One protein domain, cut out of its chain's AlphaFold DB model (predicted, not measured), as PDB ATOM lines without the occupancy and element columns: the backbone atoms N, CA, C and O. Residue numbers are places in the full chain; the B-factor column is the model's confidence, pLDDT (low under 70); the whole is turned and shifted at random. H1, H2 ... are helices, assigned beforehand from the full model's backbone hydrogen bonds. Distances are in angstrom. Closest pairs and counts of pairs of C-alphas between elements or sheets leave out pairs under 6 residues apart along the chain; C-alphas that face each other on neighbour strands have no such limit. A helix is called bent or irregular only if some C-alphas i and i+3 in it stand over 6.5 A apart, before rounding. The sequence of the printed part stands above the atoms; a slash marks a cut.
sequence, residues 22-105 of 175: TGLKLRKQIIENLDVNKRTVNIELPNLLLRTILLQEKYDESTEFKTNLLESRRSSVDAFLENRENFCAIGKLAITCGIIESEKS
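Overview. This is residues 22 to 105 of the 175 residues of an uncharacterized protein of Methanobacterium subterraneum (UniProt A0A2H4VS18). A compact cluster of helices is built round one long helix, H5, which crosses over H1 and H3, while H2 runs beside it on one side and the short H4 packs on the opposite side. A long loop, residues 34 to 46, leads from H1 round to H2. The printed part has 84 residues with five named helices, H1 to H5 in order along the chain, and no named strand; its class is all helix. It is compact, with a radius of gyration of the C-alphas of 12.0 A and a rounded outline spanning 34 by 28 by 20 A.

Along the chain. Find C-alpha 85 at (-45.247, 5.502, 5.847); from there H5, residues 85 to 99, runs 21.3 A to C-alpha 99 at (-42.989, 20.937, -8.597). H5 is irregular: C-alphas 86 and 89 are 7.5 A apart, and its line is a rough one. Go back to C-alpha 23 at (-51.013, 14.203, -10.538) for the beginning of H1, residues 23 to 33, 15.1 A long. H2 holds residues 47 to 57 over 14.8 A; it is neither bent nor irregular, but only just, with C-alphas 54 and 57 6.2 A apart. H3, residues 59 to 71, runs 18.3 A, and H4, residues 77 to 81, measures 6.2 A.

Arrangement. Start at the hub, H5, which touches the other four helices. Its residues 94 to 99 alone touch H1, about perpendicular at 89 degrees; look at Ile 30 and Gly 98, whose C-alphas are the closest at 5.6 A. Its residues 87 to 91 alone touch residues 61 to 65 of H3, also about perpendicular at 89 degrees, with the C-alphas of Phe 65 and Phe 87 closest at 6.7 A. H2 touches H5 at a shallow tilt of 33 degrees, only just short of steep, opposite ways; the closest C-alphas, of Asn 47 and Cys 97, are 5.7 A apart. H4 touches H5, closest at the C-alphas of Leu 81 and Cys 88, 6.4 A. H4 also touches H1, with the C-alphas of Arg 27 and Val 77 closest at 5.6 A. H1 touches residues 66 to 70 of H3 at a steep tilt of 40 degrees, opposite ways, with the C-alphas of Ile 31 and Lys 66 closest at 5.8 A. The helix packing is mostly crossed, with 1 shallow tilt among the 4 touching pairs that are long enough for a tilt. H2 and H4 are apart. In H1, H2, H3 and H4 every O i to N i+4 pair is within hydrogen-bond range; in H5 it is 9 of 11.

Size, cuts and confidence. Between the C-alphas farthest apart, those of Asn 42 and Asn 83, you will find 35.4 A. The printed part has no cut. The link from H1 to H2, 13 residues, is long; the other three are tight. Mean pLDDT of the printed part is 86.2, and it is under 70 at residues 39 to 42, 45 and 105.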
ATOM      1  N   THR A  22     -50.465  18.117 -13.438       89.31
ATOM      2  CA  THR A  22     -51.484  17.184 -12.937       89.31
ATOM      3  C   THR A  22     -50.818  16.061 -12.137       89.31
ATOM      4  O   THR A  22     -49.646  15.762 -12.358       89.31
ATOM      5  N   GLY A  23     -51.565  15.344 -11.289       87.38
ATOM      6  CA  GLY A  23     -51.013  14.203 -10.538       87.38
ATOM      7  C   GLY A  23     -50.348  13.136 -11.427       87.38
ATOM      8  O   GLY A  23     -49.300  12.595 -11.073       87.38
ATOM      9  N   LEU A  24     -50.894  12.891 -12.626       89.81
ATOM     10  CA  LEU A  24     -50.296  11.977 -13.606       89.81
ATOM     11  C   LEU A  24     -48.997  12.535 -14.208       89.81
ATOM     12  O   LEU A  24     -48.039  11.783 -14.396       89.81
ATOM     13  N   LYS A  25     -48.957  13.836 -14.528       90.75
ATOM     14  CA  LYS A  25     -47.751  14.502 -15.044       90.75
ATOM     15  C   LYS A  25     -46.657  14.532 -13.974       90.75
ATOM     16  O   LYS A  25     -45.536  14.142 -14.276       90.75
ATOM     17  N   LEU A  26     -47.010  14.859 -12.731       91.81
ATOM     18  CA  LEU A  26     -46.101  14.863 -11.586       91.81
ATOM     19  C   LEU A  26     -45.500  13.479 -11.348       91.81
ATOM     20  O   LEU A  26     -44.289  13.338 -11.228       91.81
ATOM     21  N   ARG A  27     -46.330  12.429 -11.365       92.44
ATOM     22  CA  ARG A  27     -45.855  11.044 -11.256       92.44
ATOM     23  C   ARG A  27     -44.807  10.719 -12.323       92.44
ATOM     24  O   ARG A  27     -43.787  10.116 -12.005       92.44
ATOM     25  N   LYS A  28     -45.053  11.101 -13.583       91.44
ATOM     26  CA  LYS A  28     -44.087  10.895 -14.675       91.44
ATOM     27  C   LYS A  28     -42.795  11.672 -14.420       91.44
ATOM     28  O   LYS A  28     -41.736  11.062 -14.450       91.44
ATOM     29  N   GLN A  29     -42.889  12.958 -14.086       90.44
ATOM     30  CA  GLN A  29     -41.728  13.804 -13.785       90.44
ATOM     31  C   GLN A  29     -40.880  13.236 -12.644       90.44
ATOM     32  O   GLN A  29     -39.664  13.177 -12.764       90.44
ATOM     33  N   ILE A  30     -41.502  12.744 -11.570       91.88
ATOM     34  CA  ILE A  30     -40.800  12.090 -10.460       91.88
ATOM     35  C   ILE A  30     -39.996  10.882 -10.949       91.88
ATOM     36  O   ILE A  30     -38.807  10.775 -10.664       91.88
ATOM     37  N   ILE A  31     -40.622   9.985 -11.715       92.25
ATOM     38  CA  ILE A  31     -39.957   8.785 -12.245       92.25
ATOM     39  C   ILE A  31     -38.753   9.163 -13.120       92.25
ATOM     40  O   ILE A  31     -37.724   8.490 -13.074       92.25
ATOM     41  N   GLU A  32     -38.881  10.227 -13.911       89.44
ATOM     42  CA  GLU A  32     -37.814  10.735 -14.774       89.44
ATOM     43  C   GLU A  32     -36.700  11.421 -13.984       89.44
ATOM     44  O   GLU A  32     -35.524  11.206 -14.274       89.44
ATOM     45  N   ASN A  33     -37.050  12.198 -12.959       88.06
ATOM     46  CA  ASN A  33     -36.093  12.887 -12.100       88.06
ATOM     47  C   ASN A  33     -35.235  11.906 -11.302       88.06
ATOM     48  O   ASN A  33     -34.056  12.194 -11.093       88.06
ATOM     49  N   LEU A  34     -35.806  10.755 -10.931       90.62
ATOM     50  CA  LEU A  34     -35.136   9.643 -10.255       90.62
ATOM     51  C   LEU A  34     -34.401   8.689 -11.219       90.62
ATOM     52  O   LEU A  34     -33.929   7.631 -10.810       90.62
ATOM     53  N   ASP A  35     -34.324   8.997 -12.515       87.06
ATOM     54  CA  ASP A  35     -33.559   8.203 -13.474       87.06
ATOM     55  C   ASP A  35     -32.114   8.693 -13.605       87.06
ATOM     56  O   ASP A  35     -31.853   9.736 -14.204       87.06
ATOM     57  N   VAL A  36     -31.165   7.902 -13.094       78.94
ATOM     58  CA  VAL A  36     -29.724   8.193 -13.189       78.94
ATOM     59  C   VAL A  36     -29.195   8.230 -14.621       78.94
ATOM     60  O   VAL A  36     -28.198   8.899 -14.886       78.94
ATOM     61  N   ASN A  37     -29.855   7.548 -15.560       78.81
ATOM     62  CA  ASN A  37     -29.419   7.511 -16.954       78.81
ATOM     63  C   ASN A  37     -29.928   8.718 -17.748       78.81
ATOM     64  O   ASN A  37     -29.409   9.015 -18.828       78.81
ATOM     65  N   LYS A  38     -30.931   9.440 -17.232       72.25
ATOM     66  CA  LYS A  38     -31.418  10.665 -17.865       72.25
ATOM     67  C   LYS A  38     -30.520  11.837 -17.483       72.25
ATOM     68  O   LYS A  38     -30.625  12.417 -16.401       72.25
ATOM     69  N   ARG A  39     -29.661  12.230 -18.428       57.75
ATOM     70  CA  ARG A  39     -28.975  13.525 -18.391       57.75
ATOM     71  C   ARG A  39     -29.996  14.628 -18.626       57.75
ATOM     72  O   ARG A  39     -30.479  14.796 -19.741       57.75
ATOM     73  N   THR A  40     -30.300  15.390 -17.590       61.03
ATOM     74  CA  THR A  40     -31.070  16.624 -17.735       61.03
ATOM     75  C   THR A  40     -30.086  17.772 -17.892       61.03
ATOM     76  O   THR A  40     -29.257  18.028 -17.021       61.03
ATOM     77  N   VAL A  41     -30.139  18.411 -19.052       57.47
ATOM     78  CA  VAL A  41     -29.346  19.595 -19.378       57.47
ATOM     79  C   VAL A  41     -30.176  20.811 -18.951       57.47
ATOM     80  O   VAL A  41     -31.376  20.820 -19.207       57.47
ATOM     81  N   ASN A  42     -29.555  21.807 -18.313       64.94
ATOM     82  CA  ASN A  42     -30.189  23.051 -17.831       64.94
ATOM     83  C   ASN A  42     -31.178  22.889 -16.657       64.94
ATOM     84  O   ASN A  42     -32.328  23.300 -16.756       64.94
ATOM     85  N   ILE A  43     -30.728  22.323 -15.531       70.56
ATOM     86  CA  ILE A  43     -31.506  22.333 -14.280       70.56
ATOM     87  C   ILE A  43     -31.070  23.512 -13.413       70.56
ATOM     88  O   ILE A  43     -29.882  23.673 -13.132       70.56
ATOM     89  N   GLU A  44     -32.027  24.301 -12.934       77.25
ATOM     90  CA  GLU A  44     -31.756  25.421 -12.036       77.25
ATOM     91  C   GLU A  44     -31.601  24.978 -10.567       77.25
ATOM     92  O   GLU A  44     -32.210  24.013 -10.103       77.25
ATOM     93  N   LEU A  45     -30.811  25.728  -9.795       60.31
ATOM     94  CA  LEU A  45     -30.739  25.647  -8.330       60.31
ATOM     95  C   LEU A  45     -32.014  26.317  -7.790       60.31
ATOM     96  O   LEU A  45     -32.101  27.542  -7.859       60.31
ATOM     97  N   PRO A  46     -33.071  25.567  -7.423       74.50
ATOM     98  CA  PRO A  46     -33.040  24.559  -6.350       74.50
ATOM     99  C   PRO A  46     -33.309  23.103  -6.773       74.50
ATOM    100  O   PRO A  46     -33.050  22.183  -5.996       74.50
ATOM    101  N   ASN A  47     -33.799  22.868  -7.991       81.88
ATOM    102  CA  ASN A  47     -34.096  21.527  -8.489       81.88
ATOM    103  C   ASN A  47     -32.824  20.662  -8.540       81.88
ATOM    104  O   ASN A  47     -32.837  19.511  -8.106       81.88
ATOM    105  N   LEU A  48     -31.694  21.257  -8.939       83.69
ATOM    106  CA  LEU A  48     -30.397  20.579  -8.971       83.69
ATOM    107  C   LEU A  48     -29.994  20.013  -7.599       83.69
ATOM    108  O   LEU A  48     -29.557  18.869  -7.531       83.69
ATOM    109  N   LEU A  49     -30.177  20.773  -6.510       86.31
ATOM    110  CA  LEU A  49     -29.839  20.310  -5.155       86.31
ATOM    111  C   LEU A  49     -30.712  19.128  -4.736       86.31
ATOM    112  O   LEU A  49     -30.198  18.119  -4.259       86.31
ATOM    113  N   LEU A  50     -32.024  19.227  -4.960       87.50
ATOM    114  CA  LEU A  50     -32.952  18.142  -4.641       87.50
ATOM    115  C   LEU A  50     -32.627  16.877  -5.436       87.50
ATOM    116  O   LEU A  50     -32.636  15.785  -4.872       87.50
ATOM    117  N   ARG A  51     -32.280  17.009  -6.721       86.56
ATOM    118  CA  ARG A  51     -31.847  15.865  -7.531       86.56
ATOM    119  C   ARG A  51     -30.539  15.269  -7.034       86.56
ATOM    120  O   ARG A  51     -30.437  14.050  -7.005       86.56
ATOM    121  N   THR A  52     -29.574  16.079  -6.608       87.56
ATOM    122  CA  THR A  52     -28.334  15.577  -5.998       87.56
ATOM    123  C   THR A  52     -28.627  14.768  -4.738       87.56
ATOM    124  O   THR A  52     -28.160  13.638  -4.630       87.56
ATOM    125  N   ILE A  53     -29.464  15.281  -3.833       90.12
ATOM    126  CA  ILE A  53     -29.869  14.553  -2.619       90.12
ATOM    127  C   ILE A  53     -30.538  13.224  -2.996       90.12
ATOM    128  O   ILE A  53     -30.171  12.174  -2.477       90.12
ATOM    129  N   LEU A  54     -31.487  13.246  -3.935       90.56
ATOM    130  CA  LEU A  54     -32.216  12.049  -4.362       90.56
ATOM    131  C   LEU A  54     -31.305  11.012  -5.041       90.56
ATOM    132  O   LEU A  54     -31.440   9.820  -4.778       90.56
ATOM    133  N   LEU A  55     -30.392  11.441  -5.912       89.94
ATOM    134  CA  LEU A  55     -29.594  10.547  -6.759       89.94
ATOM    135  C   LEU A  55     -28.241  10.151  -6.158       89.94
ATOM    136  O   LEU A  55     -27.624   9.222  -6.670       89.94
ATOM    137  N   GLN A  56     -27.761  10.843  -5.123       87.94
ATOM    138  CA  GLN A  56     -26.469  10.555  -4.491       87.94
ATOM    139  C   GLN A  56     -26.641  10.167  -3.023       87.94
ATOM    140  O   GLN A  56     -26.270   9.064  -2.639       87.94
ATOM    141  N   GLU A  57     -27.239  11.036  -2.207       90.62
ATOM    142  CA  GLU A  57     -27.337  10.813  -0.756       90.62
ATOM    143  C   GLU A  57     -28.396   9.767  -0.387       90.62
ATOM    144  O   GLU A  57     -28.211   8.991   0.547       90.62
ATOM    145  N   LYS A  58     -29.504   9.731  -1.133       92.88
ATOM    146  CA  LYS A  58     -30.646   8.828  -0.917       92.88
ATOM    147  C   LYS A  58     -30.827   7.825  -2.053       92.88
ATOM    148  O   LYS A  58     -31.950   7.429  -2.349       92.88
ATOM    149  N   TYR A  59     -29.738   7.425  -2.707       92.56
ATOM    150  CA  TYR A  59     -29.790   6.617  -3.927       92.56
ATOM    151  C   TYR A  59     -30.621   5.327  -3.783       92.56
ATOM    152  O   TYR A  59     -31.490   5.065  -4.620       92.56
ATOM    153  N   ASP A  60     -30.405   4.557  -2.713       94.12
ATOM    154  CA  ASP A  60     -31.113   3.289  -2.494       94.12
ATOM    155  C   ASP A  60     -32.613   3.516  -2.242       94.12
ATOM    156  O   ASP A  60     -33.449   2.928  -2.930       94.12
ATOM    157  N   GLU A  61     -32.959   4.450  -1.345       95.12
ATOM    158  CA  GLU A  61     -34.352   4.841  -1.063       95.12
ATOM    159  C   GLU A  61     -35.064   5.347  -2.329       95.12
ATOM    160  O   GLU A  61     -36.209   4.988  -2.600       95.12
ATOM    161  N   SER A  62     -34.385   6.174  -3.127       94.62
ATOM    162  CA  SER A  62     -34.888   6.714  -4.393       94.62
ATOM    163  C   SER A  62     -35.138   5.624  -5.427       94.62
ATOM    164  O   SER A  62     -36.151   5.654  -6.133       94.62
ATOM    165  N   THR A  63     -34.229   4.656  -5.526       94.69
ATOM    166  CA  THR A  63     -34.330   3.538  -6.471       94.69
ATOM    167  C   THR A  63     -35.472   2.604  -6.082       94.69
ATOM    168  O   THR A  63     -36.289   2.231  -6.934       94.69
ATOM    169  N   GLU A  64     -35.592   2.283  -4.793       96.06
ATOM    170  CA  GLU A  64     -36.700   1.498  -4.255       96.06
ATOM    171  C   GLU A  64     -38.039   2.213  -4.470       96.06
ATOM    172  O   GLU A  64     -38.996   1.616  -4.978       96.06
ATOM    173  N   PHE A  65     -38.100   3.509  -4.155       95.94
ATOM    174  CA  PHE A  65     -39.283   4.339  -4.344       95.94
ATOM    175  C   PHE A  65     -39.716   4.390  -5.813       95.94
ATOM    176  O   PHE A  65     -40.886   4.149  -6.116       95.94
ATOM    177  N   LYS A  66     -38.786   4.657  -6.742       95.31
ATOM    178  CA  LYS A  66     -39.059   4.697  -8.189       95.31
ATOM    179  C   LYS A  66     -39.645   3.374  -8.676       95.31
ATOM    180  O   LYS A  66     -40.647   3.384  -9.393       95.31
ATOM    181  N   THR A  67     -39.038   2.256  -8.281       95.12
ATOM    182  CA  THR A  67     -39.469   0.908  -8.678       95.12
ATOM    183  C   THR A  67     -40.880   0.622  -8.167       95.12
ATOM    184  O   THR A  67     -41.779   0.317  -8.951       95.12
ATOM    185  N   ASN A  68     -41.129   0.866  -6.879       96.12
ATOM    186  CA  ASN A  68     -42.449   0.680  -6.276       96.12
ATOM    187  C   ASN A  68     -43.519   1.594  -6.898       96.12
ATOM    188  O   ASN A  68     -44.647   1.161  -7.141       96.12
ATOM    189  N   LEU A  69     -43.191   2.858  -7.182       94.69
ATOM    190  CA  LEU A  69     -44.116   3.807  -7.805       94.69
ATOM    191  C   LEU A  69     -44.478   3.391  -9.239       94.69
ATOM    192  O   LEU A  69     -45.639   3.527  -9.653       94.69
ATOM    193  N   LEU A  70     -43.511   2.866  -9.996       93.31
ATOM    194  CA  LEU A  70     -43.723   2.309 -11.332       93.31
ATOM    195  C   LEU A  70     -44.673   1.107 -11.295       93.31
ATOM    196  O   LEU A  70     -45.647   1.083 -12.049       93.31
ATOM    197  N   GLU A  71     -44.435   0.167 -10.384       94.44
ATOM    198  CA  GLU A  71     -45.169  -1.099 -10.284       94.44
ATOM    199  C   GLU A  71     -46.558  -0.965  -9.649       94.44
ATOM    200  O   GLU A  71     -47.461  -1.736  -9.969       94.44
ATOM    201  N   SER A  72     -46.775   0.044  -8.800       91.56
ATOM    202  CA  SER A  72     -48.021   0.217  -8.034       91.56
ATOM    203  C   SER A  72     -49.292   0.422  -8.868       91.56
ATOM    204  O   SER A  72     -50.394   0.316  -8.330       91.56
ATOM    205  N   ARG A  73     -49.164   0.780 -10.155       84.19
ATOM    206  CA  ARG A  73     -50.270   1.168 -11.060       84.19
ATOM    207  C   ARG A  73     -51.166   2.301 -10.532       84.19
ATOM    208  O   ARG A  73     -52.240   2.537 -11.082       84.19
ATOM    209  N   ARG A  74     -50.742   3.027  -9.491       87.75
ATOM    210  CA  ARG A  74     -51.483   4.175  -8.955       87.75
ATOM    211  C   ARG A  74     -51.411   5.354  -9.924       87.75
ATOM    212  O   ARG A  74     -50.383   5.596 -10.559       87.75
ATOM    213  N   SER A  75     -52.520   6.079 -10.040       83.75
ATOM    214  CA  SER A  75     -52.681   7.197 -10.979       83.75
ATOM    215  C   SER A  75     -51.962   8.476 -10.538       83.75
ATOM    216  O   SER A  75     -51.639   9.308 -11.387       83.75
ATOM    217  N   SER A  76     -51.667   8.622  -9.244       86.88
ATOM    218  CA  SER A  76     -50.908   9.735  -8.667       86.88
ATOM    219  C   SER A  76     -49.905   9.250  -7.618       86.88
ATOM    220  O   SER A  76     -49.992   8.125  -7.121       86.88
ATOM    221  N   VAL A  77     -48.945  10.117  -7.292       88.19
ATOM    222  CA  VAL A  77     -47.992   9.890  -6.199       88.19
ATOM    223  C   VAL A  77     -48.678   9.935  -4.828       88.19
ATOM    224  O   VAL A  77     -48.342   9.127  -3.972       88.19
ATOM    225  N   ASP A  78     -49.705  10.767  -4.639       85.38
ATOM    226  CA  ASP A  78     -50.479  10.810  -3.389       85.38
ATOM    227  C   ASP A  78     -51.188   9.477  -3.117       85.38
ATOM    228  O   ASP A  78     -51.051   8.903  -2.041       85.38
ATOM    229  N   ALA A  79     -51.857   8.915  -4.132       86.81
ATOM    230  CA  ALA A  79     -52.515   7.610  -4.033       86.81
ATOM    231  C   ALA A  79     -51.518   6.450  -3.854       86.81
ATOM    232  O   ALA A  79     -51.889   5.359  -3.423       86.81
ATOM    233  N   PHE A  80     -50.255   6.652  -4.236       90.56
ATOM    234  CA  PHE A  80     -49.180   5.712  -3.941       90.56
ATOM    235  C   PHE A  80     -48.714   5.816  -2.486       90.56
ATOM    236  O   PHE A  80     -48.475   4.788  -1.859       90.56
ATOM    237  N   LEU A  81     -48.599   7.033  -1.956       90.50
ATOM    238  CA  LEU A  81     -48.148   7.303  -0.591       90.50
ATOM    239  C   LEU A  81     -49.208   6.997   0.474       90.50
ATOM    240  O   LEU A  81     -48.865   6.839   1.646       90.50
ATOM    241  N   GLU A  82     -50.476   6.881   0.077       86.81
ATOM    242  CA  GLU A  82     -51.581   6.526   0.960       86.81
ATOM    243  C   GLU A  82     -51.288   5.210   1.711       86.81
ATOM    244  O   GLU A  82     -51.151   4.139   1.114       86.81
ATOM    245  N   ASN A  83     -51.167   5.304   3.041       79.12
ATOM    246  CA  ASN A  83     -50.815   4.208   3.956       79.12
ATOM    247  C   ASN A  83     -49.420   3.579   3.739       79.12
ATOM    248  O   ASN A  83     -49.183   2.445   4.155       79.12
ATOM    249  N   ARG A  84     -48.478   4.295   3.109       86.19
ATOM    250  CA  ARG A  84     -47.085   3.851   2.916       86.19
ATOM    251  C   ARG A  84     -46.093   4.748   3.653       86.19
ATOM    252  O   ARG A  84     -45.328   5.488   3.035       86.19
ATOM    253  N   GLU A  85     -46.084   4.656   4.980       87.00
ATOM    254  CA  GLU A  85     -45.247   5.502   5.847       87.00
ATOM    255  C   GLU A  85     -43.754   5.440   5.492       87.00
ATOM    256  O   GLU A  85     -43.095   6.478   5.446       87.00
ATOM    257  N   ASN A  86     -43.253   4.259   5.112       90.69
ATOM    258  CA  ASN A  86     -41.854   4.051   4.716       90.69
ATOM    259  C   ASN A  86     -41.424   4.909   3.513       90.69
ATOM    260  O   ASN A  86     -40.254   5.249   3.386       90.69
ATOM    261  N   PHE A  87     -42.363   5.301   2.645       92.12
ATOM    262  CA  PHE A  87     -42.083   6.133   1.474       92.12
ATOM    263  C   PHE A  87     -42.425   7.614   1.676       92.12
ATOM    264  O   PHE A  87     -42.221   8.416   0.769       92.12
ATOM    265  N   CYS A  88     -42.923   8.013   2.850       87.62
ATOM    266  CA  CYS A  88     -43.392   9.375   3.110       87.62
ATOM    267  C   CYS A  88     -42.283  10.425   2.927       87.62
ATOM    268  O   CYS A  88     -42.476  11.411   2.214       87.62
ATOM    269  N   ALA A  89     -41.113  10.211   3.537       88.06
ATOM    270  CA  ALA A  89     -40.012  11.173   3.492       88.06
ATOM    271  C   ALA A  89     -39.444  11.334   2.072       88.06
ATOM    272  O   ALA A  89     -39.368  12.450   1.554       88.06
ATOM    273  N   ILE A  90     -39.111  10.218   1.418       92.75
ATOM    274  CA  ILE A  90     -38.588  10.221   0.048       92.75
ATOM    275  C   ILE A  90     -39.636  10.714  -0.962       92.75
ATOM    276  O   ILE A  90     -39.312  11.476  -1.871       92.75
ATOM    277  N   GLY A  91     -40.911  10.378  -0.752       92.38
ATOM    278  CA  GLY A  91     -42.025  10.836  -1.572       92.38
ATOM    279  C   GLY A  91     -42.209  12.347  -1.526       92.38
ATOM    280  O   GLY A  91     -42.400  12.960  -2.572       92.38
ATOM    281  N   LYS A  92     -42.075  12.969  -0.346       89.88
ATOM    282  CA  LYS A  92     -42.100  14.435  -0.207       89.88
ATOM    283  C   LYS A  92     -40.965  15.086  -0.993       89.88
ATOM    284  O   LYS A  92     -41.235  15.975  -1.789       89.88
ATOM    285  N   LEU A  93     -39.730  14.604  -0.837       90.12
ATOM    286  CA  LEU A  93     -38.577  15.125  -1.585       90.12
ATOM    287  C   LEU A  93     -38.768  14.989  -3.101       90.12
ATOM    288  O   LEU A  93     -38.514  15.936  -3.846       90.12
ATOM    289  N   ALA A  94     -39.259  13.835  -3.556       91.25
ATOM    290  CA  ALA A  94     -39.544  13.578  -4.961       91.25
ATOM    291  C   ALA A  94     -40.644  14.507  -5.506       91.25
ATOM    292  O   ALA A  94     -40.473  15.091  -6.577       91.25
ATOM    293  N   ILE A  95     -41.738  14.697  -4.759       91.38
ATOM    294  CA  ILE A  95     -42.809  15.646  -5.098       91.38
ATOM    295  C   ILE A  95     -42.253  17.061  -5.201       91.38
ATOM    296  O   ILE A  95     -42.464  17.704  -6.226       91.38
ATOM    297  N   THR A  96     -41.508  17.526  -4.194       90.00
ATOM    298  CA  THR A  96     -40.888  18.858  -4.198       90.00
ATOM    299  C   THR A  96     -40.001  19.032  -5.427       90.00
ATOM    300  O   THR A  96     -40.157  20.001  -6.161       90.00
ATOM    301  N   CYS A  97     -39.142  18.056  -5.726       88.06
ATOM    302  CA  CYS A  97     -38.310  18.066  -6.928       88.06
ATOM    303  C   CYS A  97     -39.138  18.145  -8.225       88.06
ATOM    304  O   CYS A  97     -38.719  18.781  -9.185       88.06
ATOM    305  N   GLY A  98     -40.327  17.540  -8.272       86.88
ATOM    306  CA  GLY A  98     -41.214  17.599  -9.436       86.88
ATOM    307  C   GLY A  98     -41.972  18.919  -9.621       86.88
ATOM    308  O   GLY A  98     -42.405  19.196 -10.737       86.88
ATOM    309  N   ILE A  99     -42.148  19.721  -8.563       87.25
ATOM    310  CA  ILE A  99     -42.989  20.937  -8.597       87.25
ATOM    311  C   ILE A  99     -42.212  22.242  -8.431       87.25
ATOM    312  O   ILE A  99     -42.744  23.296  -8.760       87.25
ATOM    313  N   ILE A 100     -40.975  22.202  -7.932       85.75
ATOM    314  CA  ILE A 100     -40.224  23.411  -7.558       85.75
ATOM    315  C   ILE A 100     -39.930  24.344  -8.744       85.75
ATOM    316  O   ILE A 100     -39.769  25.545  -8.575       85.75
ATOM    317  N   GLU A 101     -39.888  23.811  -9.965       80.31
ATOM    318  CA  GLU A 101     -39.739  24.625 -11.178       80.31
ATOM    319  C   GLU A 101     -41.035  25.358 -11.541       80.31
ATOM    320  O   GLU A 101     -40.989  26.442 -12.117       80.31
ATOM    321  N   SER A 102     -42.195  24.815 -11.160       80.62
ATOM    322  CA  SER A 102     -43.495  25.455 -11.384       80.62
ATOM    323  C   SER A 102     -43.690  26.695 -10.509       80.62
ATOM    324  O   SER A 102     -44.476  27.560 -10.871       80.62
ATOM    325  N   GLU A 103     -42.944  26.842  -9.409       77.56
ATOM    326  CA  GLU A 103     -42.971  28.058  -8.579       77.56
ATOM    327  C   GLU A 103     -42.380  29.280  -9.294       77.56
ATOM    328  O   GLU A 103     -42.671  30.415  -8.928       77.56
ATOM    329  N   LYS A 104     -41.560  29.048 -10.326       71.31
ATOM    330  CA  LYS A 104     -40.983  30.098 -11.176       71.31
ATOM    331  C   LYS A 104     -41.882  30.466 -12.350       71.31
ATOM    332  O   LYS A 104     -41.537  31.375 -13.099       71.31
ATOM    333  N   SER A 105     -42.991  29.746 -12.543       64.50
ATOM    334  CA  SER A 105     -43.941  30.042 -13.607       64.50
ATOM    335  C   SER A 105     -44.437  31.473 -13.439       64.50
ATOM    336  O   SER A 105     -45.148  31.781 -12.483       64.50
TER     337      SER A 105